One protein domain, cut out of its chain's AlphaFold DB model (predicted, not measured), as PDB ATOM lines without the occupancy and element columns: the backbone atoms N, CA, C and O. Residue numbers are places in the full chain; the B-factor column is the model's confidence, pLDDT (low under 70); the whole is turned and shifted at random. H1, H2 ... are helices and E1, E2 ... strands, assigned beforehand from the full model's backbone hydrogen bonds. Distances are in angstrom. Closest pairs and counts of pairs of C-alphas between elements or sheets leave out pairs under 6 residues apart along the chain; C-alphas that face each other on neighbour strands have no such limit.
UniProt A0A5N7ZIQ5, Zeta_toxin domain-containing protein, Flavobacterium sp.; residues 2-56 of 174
ATOM      1  N   SER A   2      53.385  36.395 -20.230       82.31
ATOM      2  CA  SER A   2      53.125  37.490 -21.192       82.31
ATOM      3  C   SER A   2      52.402  37.002 -22.458       82.31
ATOM      4  O   SER A   2      52.385  35.802 -22.730       82.31
ATOM      5  N   LEU A   3      51.803  37.916 -23.238       83.75
ATOM      6  CA  LEU A   3      51.180  37.573 -24.530       83.75
ATOM      7  C   LEU A   3      52.191  36.946 -25.499       83.75
ATOM      8  O   LEU A   3      51.885  35.928 -26.105       83.75
ATOM      9  N   ILE A   4      53.407  37.495 -25.564       84.56
ATOM     10  CA  ILE A   4      54.494  36.976 -26.409       84.56
ATOM     11  C   ILE A   4      54.857  35.540 -26.011       84.56
ATOM     12  O   ILE A   4      54.938  34.669 -26.868       84.56
ATOM     13  N   ALA A   5      55.017  35.273 -24.711       86.00
ATOM     14  CA  ALA A   5      55.374  33.938 -24.236       86.00
ATOM     15  C   ALA A   5      54.255  32.906 -24.479       86.00
ATOM     16  O   ALA A   5      54.547  31.769 -24.836       86.00
ATOM     17  N   LYS A   6      52.976  33.304 -24.364       84.38
ATOM     18  CA  LYS A   6      51.837  32.438 -24.729       84.38
ATOM     19  C   LYS A   6      51.833  32.101 -26.219       84.38
ATOM     20  O   LYS A   6      51.672  30.943 -26.581       84.38
ATOM     21  N   ALA A   7      52.046  33.109 -27.061       84.69
ATOM     22  CA  ALA A   7      52.079  32.954 -28.508       84.69
ATOM     23  C   ALA A   7      53.221  32.015 -28.947       84.69
ATOM     24  O   ALA A   7      53.013  31.096 -29.734       84.69
ATOM     25  N   GLN A   8      54.403  32.150 -28.335       86.31
ATOM     26  CA  GLN A   8      55.534  31.240 -28.546       86.31
ATOM     27  C   GLN A   8      55.237  29.797 -28.117       86.31
ATOM     28  O   GLN A   8      55.579  28.871 -28.846       86.31
ATOM     29  N   GLN A   9      54.588  29.591 -26.967       87.12
ATOM     30  CA  GLN A   9      54.236  28.251 -26.481       87.12
ATOM     31  C   GLN A   9      53.258  27.524 -27.420       87.12
ATOM     32  O   GLN A   9      53.312  26.303 -27.541       87.12
ATOM     33  N   GLU A  10      52.388  28.270 -28.100       85.44
ATOM     34  CA  GLU A  10      51.447  27.743 -29.095       85.44
ATOM     35  C   GLU A  10      52.041  27.715 -30.522       85.44
ATOM     36  O   GLU A  10      51.305  27.561 -31.493       85.44
ATOM     37  N   ASN A  11      53.373  27.827 -30.665       84.69
ATOM     38  CA  ASN A  11      54.094  27.855 -31.947       84.69
ATOM     39  C   ASN A  11      53.570  28.921 -32.928       84.69
ATOM     40  O   ASN A  11      53.598  28.734 -34.145       84.69
ATOM     41  N   HIS A  12      53.116  30.056 -32.395       82.88
ATOM     42  CA  HIS A  12      52.562  31.163 -33.162       82.88
ATOM     43  C   HIS A  12      53.279  32.481 -32.820       82.88
ATOM     44  O   HIS A  12      52.778  33.268 -32.019       82.88
ATOM     45  N   PRO A  13      54.495  32.729 -33.340       82.94
ATOM     46  CA  PRO A  13      55.202  33.972 -33.059       82.94
ATOM     47  C   PRO A  13      54.472  35.174 -33.675       82.94
ATOM     48  O   PRO A  13      54.160  35.179 -34.863       82.94
ATOM     49  N   ILE A  14      54.269  36.219 -32.870       82.94
ATOM     50  CA  ILE A  14      53.615  37.462 -33.301       82.94
ATOM     51  C   ILE A  14      54.528  38.195 -34.293       82.94
ATOM     52  O   ILE A  14      55.622  38.625 -33.922       82.94
ATOM     53  N   THR A  15      54.078  38.354 -35.541       83.31
ATOM     54  CA  THR A  15      54.849  38.973 -36.639       83.31
ATOM     55  C   THR A  15      54.105  40.168 -37.241       83.31
ATOM     56  O   THR A  15      53.464  40.084 -38.284       83.31
ATOM     57  N   ILE A  16      54.202  41.310 -36.559       84.44
ATOM     58  CA  ILE A  16      53.513  42.550 -36.936       84.44
ATOM     59  C   ILE A  16      54.530  43.629 -37.304       84.44
ATOM     60  O   ILE A  16      55.531  43.805 -36.608       84.44
ATOM     61  N   ASN A  17      54.250  44.405 -38.350       88.00
ATOM     62  CA  ASN A  17      54.951  45.659 -38.629       88.00
ATOM     63  C   ASN A  17      53.975  46.790 -38.990       88.00
ATOM     64  O   ASN A  17      52.774  46.586 -39.150       88.00
ATOM     65  N   ILE A  18      54.507  48.006 -39.115       86.25
ATOM     66  CA  ILE A  18      53.758  49.164 -39.605       86.25
ATOM     67  C   ILE A  18      54.157  49.413 -41.062       86.25
ATOM     68  O   ILE A  18      55.343  49.530 -41.370       86.25
ATOM     69  N   SER A  19      53.175  49.508 -41.959       89.38
ATOM     70  CA  SER A  19      53.373  49.863 -43.370       89.38
ATOM     71  C   SER A  19      52.187  50.677 -43.879       89.38
ATOM     72  O   SER A  19      51.046  50.321 -43.610       89.38
ATOM     73  N   ASN A  20      52.442  51.778 -44.597       88.88
ATOM     74  CA  ASN A  20      51.404  52.670 -45.140       88.88
ATOM     75  C   ASN A  20      50.343  53.101 -44.103       88.88
ATOM     76  O   ASN A  20      49.153  53.114 -44.400       88.88
ATOM     77  N   ASN A  21      50.778  53.436 -42.882       85.81
ATOM     78  CA  ASN A  21      49.913  53.758 -41.731       85.81
ATOM     79  C   ASN A  21      48.943  52.641 -41.308       85.81
ATOM     80  O   ASN A  21      48.008  52.888 -40.550       85.81
ATOM     81  N   CYS A  22      49.191  51.408 -41.742       85.06
ATOM     82  CA  CYS A  22      48.468  50.221 -41.322       85.06
ATOM     83  C   CYS A  22      49.359  49.349 -40.437       85.06
ATOM     84  O   CYS A  22      50.569  49.243 -40.649       85.06
ATOM     85  N   ILE A  23      48.735  48.691 -39.463       86.88
ATOM     86  CA  ILE A  23      49.332  47.568 -38.745       86.88
ATOM     87  C   ILE A  23      49.125  46.341 -39.628       86.88
ATOM     88  O   ILE A  23      47.985  45.989 -39.928       86.88
ATOM     89  N   VAL A  24      50.216  45.738 -40.089       86.38
ATOM     90  CA  VAL A  24      50.187  44.601 -41.007       86.38
ATOM     91  C   VAL A  24      50.646  43.356 -40.264       86.38
ATOM     92  O   VAL A  24      51.751  43.313 -39.722       86.38
ATOM     93  N   ASP A  25      49.769  42.362 -40.244       85.19
ATOM     94  CA  ASP A  25      50.052  41.005 -39.793       85.19
ATOM     95  C   ASP A  25      50.511  40.173 -41.000       85.19
ATOM     96  O   ASP A  25      49.791  40.074 -41.996       85.19
ATOM     97  N   HIS A  26      51.725  39.620 -40.930       80.12
ATOM     98  CA  HIS A  26      52.305  38.782 -41.991       80.12
ATOM     99  C   HIS A  26      52.127  37.286 -41.731       80.12
ATOM    100  O   HIS A  26      52.671  36.461 -42.473       80.12
ATOM    101  N   SER A  27      51.405  36.910 -40.675       73.00
ATOM    102  CA  SER A  27      51.144  35.512 -40.367       73.00
ATOM    103  C   SER A  27      50.370  34.848 -41.513       73.00
ATOM    104  O   SER A  27      49.393  35.377 -42.041       73.00
ATOM    105  N   GLN A  28      50.812  33.655 -41.930       69.81
ATOM    106  CA  GLN A  28      50.089  32.888 -42.955       69.81
ATOM    107  C   GLN A  28      48.709  32.431 -42.462       69.81
ATOM    108  O   GLN A  28      47.803  32.234 -43.266       69.81
ATOM    109  N   ASN A  29      48.561  32.270 -41.144       72.31
ATOM    110  CA  ASN A  29      47.312  31.940 -40.475       72.31
ATOM    111  C   ASN A  29      47.091  32.963 -39.364       72.31
ATOM    112  O   ASN A  29      47.832  32.943 -38.389       72.31
ATOM    113  N   SER A  30      46.073  33.810 -39.477       67.50
ATOM    114  CA  SER A  30      45.770  34.804 -38.444       67.50
ATOM    115  C   SER A  30      45.417  34.135 -37.113       67.50
ATOM    116  O   SER A  30      44.530  33.273 -37.074       67.50
ATOM    117  N   HIS A  31      46.041  34.569 -36.020       77.00
ATOM    118  CA  HIS A  31      45.683  34.164 -34.664       77.00
ATOM    119  C   HIS A  31      45.167  35.360 -33.852       77.00
ATOM    120  O   HIS A  31      45.316  36.529 -34.198       77.00
ATOM    121  N   SER A  32      44.513  35.093 -32.720       81.94
ATOM    122  CA  SER A  32      44.012  36.174 -31.858       81.94
ATOM    123  C   SER A  32      45.126  36.935 -31.123       81.94
ATOM    124  O   SER A  32      44.843  37.922 -30.436       81.94
ATOM    125  N   TYR A  33      46.379  36.467 -31.195       85.75
ATOM    126  CA  TYR A  33      47.480  37.043 -30.423       85.75
ATOM    127  C   TYR A  33      47.919  38.391 -30.973       85.75
ATOM    128  O   TYR A  33      48.185  39.299 -30.190       85.75
ATOM    129  N   GLU A  34      47.899  38.550 -32.286       86.94
ATOM    130  CA  GLU A  34      48.290  39.748 -33.010       86.94
ATOM    131  C   GLU A  34      47.332  40.895 -32.693       86.94
ATOM    132  O   GLU A  34      47.743  41.982 -32.278       86.94
ATOM    133  N   ALA A  35      46.030  40.609 -32.792       86.75
ATOM    134  CA  ALA A  35      44.973  41.536 -32.415       86.75
ATOM    135  C   ALA A  35      45.048  41.892 -30.922       86.75
ATOM    136  O   ALA A  35      44.981  43.066 -30.558       86.75
ATOM    137  N   SER A  36      45.258  40.897 -30.050       88.62
ATOM    138  CA  SER A  36      45.385  41.122 -28.602       88.62
ATOM    139  C   SER A  36      46.605  41.978 -28.250       88.62
ATOM    140  O   SER A  36      46.522  42.849 -27.383       88.62
ATOM    141  N   TYR A  37      47.740  41.741 -28.912       89.19
ATOM    142  CA  TYR A  37      48.970  42.504 -28.729       89.19
ATOM    143  C   TYR A  37      48.794  43.944 -29.207       89.19
ATOM    144  O   TYR A  37      49.060  44.874 -28.447       89.19
ATOM    145  N   THR A  38      48.241  44.124 -30.405       91.06
ATOM    146  CA  THR A  38      47.925  45.436 -30.981       91.06
ATOM    147  C   THR A  38      46.985  46.234 -30.083       91.06
ATOM    148  O   THR A  38      47.282  47.372 -29.730       91.06
ATOM    149  N   ALA A  39      45.885  45.626 -29.628       92.69
ATOM    150  CA  ALA A  39      44.956  46.265 -28.702       92.69
ATOM    151  C   ALA A  39      45.636  46.625 -27.371       92.69
ATOM    152  O   ALA A  39      45.365  47.680 -26.800       92.69
ATOM    153  N   SER A  40      46.540  45.773 -26.870       91.81
ATOM    154  CA  SER A  40      47.312  46.071 -25.659       91.81
ATOM    155  C   SER A  40      48.284  47.229 -25.841       91.81
ATOM    156  O   SER A  40      48.428  48.030 -24.921       91.81
ATOM    157  N   PHE A  41      48.917  47.335 -27.005       92.44
ATOM    158  CA  PHE A  41      49.793  48.448 -27.336       92.44
ATOM    159  C   PHE A  41      49.011  49.761 -27.465       92.44
ATOM    160  O   PHE A  41      49.388  50.759 -26.860       92.44
ATOM    161  N   ILE A  42      47.864  49.751 -28.154       94.38
ATOM    162  CA  ILE A  42      46.989  50.930 -28.261       94.38
ATOM    163  C   ILE A  42      46.521  51.390 -26.875       94.38
ATOM    164  O   ILE A  42      46.597  52.580 -26.578       94.38
ATOM    165  N   ARG A  43      46.091  50.470 -25.996       95.00
ATOM    166  CA  ARG A  43      45.737  50.834 -24.612       95.00
ATOM    167  C   ARG A  43      46.910  51.470 -23.877       95.00
ATOM    168  O   ARG A  43      46.706  52.472 -23.209       95.00
ATOM    169  N   HIS A  44      48.116  50.922 -24.010       94.31
ATOM    170  CA  HIS A  44      49.304  51.500 -23.384       94.31
ATOM    171  C   HIS A  44      49.528  52.956 -23.822       94.31
ATOM    172  O   HIS A  44      49.665  53.822 -22.964       94.31
ATOM    173  N   LEU A  45      49.435  53.250 -25.123       95.94
ATOM    174  CA  LEU A  45      49.555  54.622 -25.632       95.94
ATOM    175  C   LEU A  45      48.449  55.553 -25.108       95.94
ATOM    176  O   LEU A  45      48.708  56.714 -24.803       95.94
ATOM    177  N   LEU A  46      47.210  55.064 -24.990       97.25
ATOM    178  CA  LEU A  46      46.107  55.842 -24.414       97.25
ATOM    179  C   LEU A  46      46.353  56.149 -22.932       97.25
ATOM    180  O   LEU A  46      46.077  57.266 -22.494       97.25
ATOM    181  N   ILE A  47      46.921  55.192 -22.191       96.44
ATOM    182  CA  ILE A  47      47.302  55.360 -20.786       96.44
ATOM    183  C   ILE A  47      48.365  56.449 -20.646       96.44
ATOM    184  O   ILE A  47      48.174  57.366 -19.848       96.44
ATOM    185  N   GLU A  48      49.429  56.393 -21.456       95.81
ATOM    186  CA  GLU A  48      50.497  57.406 -21.473       95.81
ATOM    187  C   GLU A  48      49.968  58.813 -21.786       95.81
ATOM    188  O   GLU A  48      50.478  59.807 -21.274       95.81
ATOM    189  N   GLN A  49      48.912  58.908 -22.596       96.88
ATOM    190  CA  GLN A  49      48.269  60.173 -22.958       96.88
ATOM    191  C   GLN A  49      47.174  60.625 -21.977       96.88
ATOM    192  O   GLN A  49      46.523  61.645 -22.228       96.88
ATOM    193  N   GLY A  50      46.917  59.876 -20.899       96.38
ATOM    194  CA  GLY A  50      45.850  60.188 -19.942       96.38
ATOM    195  C   GLY A  50      44.443  60.143 -20.553       96.38
ATOM    196  O   GLY A  50      43.562  60.896 -20.137       96.38
ATOM    197  N   LYS A  51      44.228  59.339 -21.602       98.06
ATOM    198  CA  LYS A  51      42.949  59.261 -22.321       98.06
ATOM    199  C   LYS A  51      42.057  58.180 -21.732       98.06
ATOM    200  O   LYS A  51      42.507  57.081 -21.441       98.06
ATOM    201  N   SER A  52      40.760  58.462 -21.636       97.38
ATOM    202  CA  SER A  52      39.761  57.446 -21.299       97.38
ATOM    203  C   SER A  52      39.662  56.388 -22.401       97.38
ATOM    204  O   SER A  52      39.704  56.709 -23.588       97.38
ATOM    205  N   PHE A  53      39.488  55.129 -22.003       97.19
ATOM    206  CA  PHE A  53      39.316  53.996 -22.907       97.19
ATOM    207  C   PHE A  53      38.431  52.924 -22.268       97.19
ATOM    208  O   PHE A  53      38.220  52.913 -21.055       97.19
ATOM    209  N   SER A  54      37.941  52.002 -23.090       96.50
ATOM    210  CA  SER A  54      37.271  50.781 -22.653       96.50
ATOM    211  C   SER A  54      37.902  49.577 -23.344       96.50
ATOM    212  O   SER A  54      38.502  49.690 -24.415       96.50
ATOM    213  N   PHE A  55      37.816  48.416 -22.703       95.56
ATOM    214  CA  PHE A  55      38.257  47.160 -23.291       95.56
ATOM    215  C   PHE A  55      37.494  45.990 -22.682       95.56
ATOM    216  O   PHE A  55      37.098  46.030 -21.519       95.56
ATOM    217  N   GLU A  56      37.318  44.942 -23.478       94.88
ATOM    218  CA  GLU A  56      36.704  43.694 -23.044       94.88
ATOM    219  C   GLU A  56      37.786  42.684 -22.652       94.88
ATOM    220  O   GLU A  56      38.852  42.591 -23.270       94.88
TER     221      GLU A  56
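What this domain is: This is residues 2 to 56 of the 174 residues of the protein "Zeta_toxin domain-containing protein" of Flavobacterium sp. (UniProt A0A5N7ZIQ5). A long helix, H2, is the spine of this domain; the short helix H1 packs on the first part of it, running opposite ways, and a small two-stranded hairpin, E1 and E2, lies on the other side of that same first part, meeting it with one end. The far end of H2 sticks out, with residues 44 to 50 standing free, and the last residues after them turn back. The printed part has 55 residues, with two named helices and two named strands in the order H1, E1, E2, H2; the sheet order is E1 - E2, antiparallel, and the class is mixed, helices and strands. The whole is only just loose, close to compact, with a radius of gyration of the C-alphas of 12.5 A and spans of 35 by 28 by 16 A.

How they stand to each other: Start with H1, residues 3 to 9, and look from it to H2, residues 32 to 48. They touch, and the closest C-alphas are those of Ala 7 and Tyr 33, 6.4 A apart. H2 touches H1 with residues 33 to 37 alone. Their lines stand at a shallow tilt of 23 degrees, opposite ways. Next find E1, residues 16 to 19, and E2, residues 22 to 25, a hairpin of antiparallel neighbours whose directions differ by 146 degrees. C-alphas 16 and 25 face each other at 4.7 A; N 17 and O 24, at 3.1 A, and N 22 and O 19, at 2.8 A, are within hydrogen-bond range. H1 and E2 are apart. At Glu 34 of H2 you find the closest C-alpha to each strand: it is 7.1 A from that of Ile 16 in E1 and 7.1 A from that of Asp 25 in E2. In H1 and H2 every O i to N i+4 pair is within hydrogen-bond range.

Where its parts are: Find C-alpha 3 at (51.180, 37.573, -24.530), where H1 begins; it runs 10.0 A to Gln 9. E1 goes from Ile 16 to Ser 19 and E2 from Cys 22 at (48.468, 50.221, -41.322) to Asp 25. H2 is the longest helix, 24.5 A from Ser 32 to Glu 48, where C-alpha 48 is at (50.497, 57.406, -21.473).

The domain as a whole: Look at Gln 28 and Gly 50 for the two C-alphas farthest apart, 36.0 A. The printed part has no cut from residue 2 to residue 56. The link E1 to E2 is tight, and the links H1 to E1 and E2 to H2 are short. The mean pLDDT of the printed part is 87.6; residues 28 and 30 are under 70.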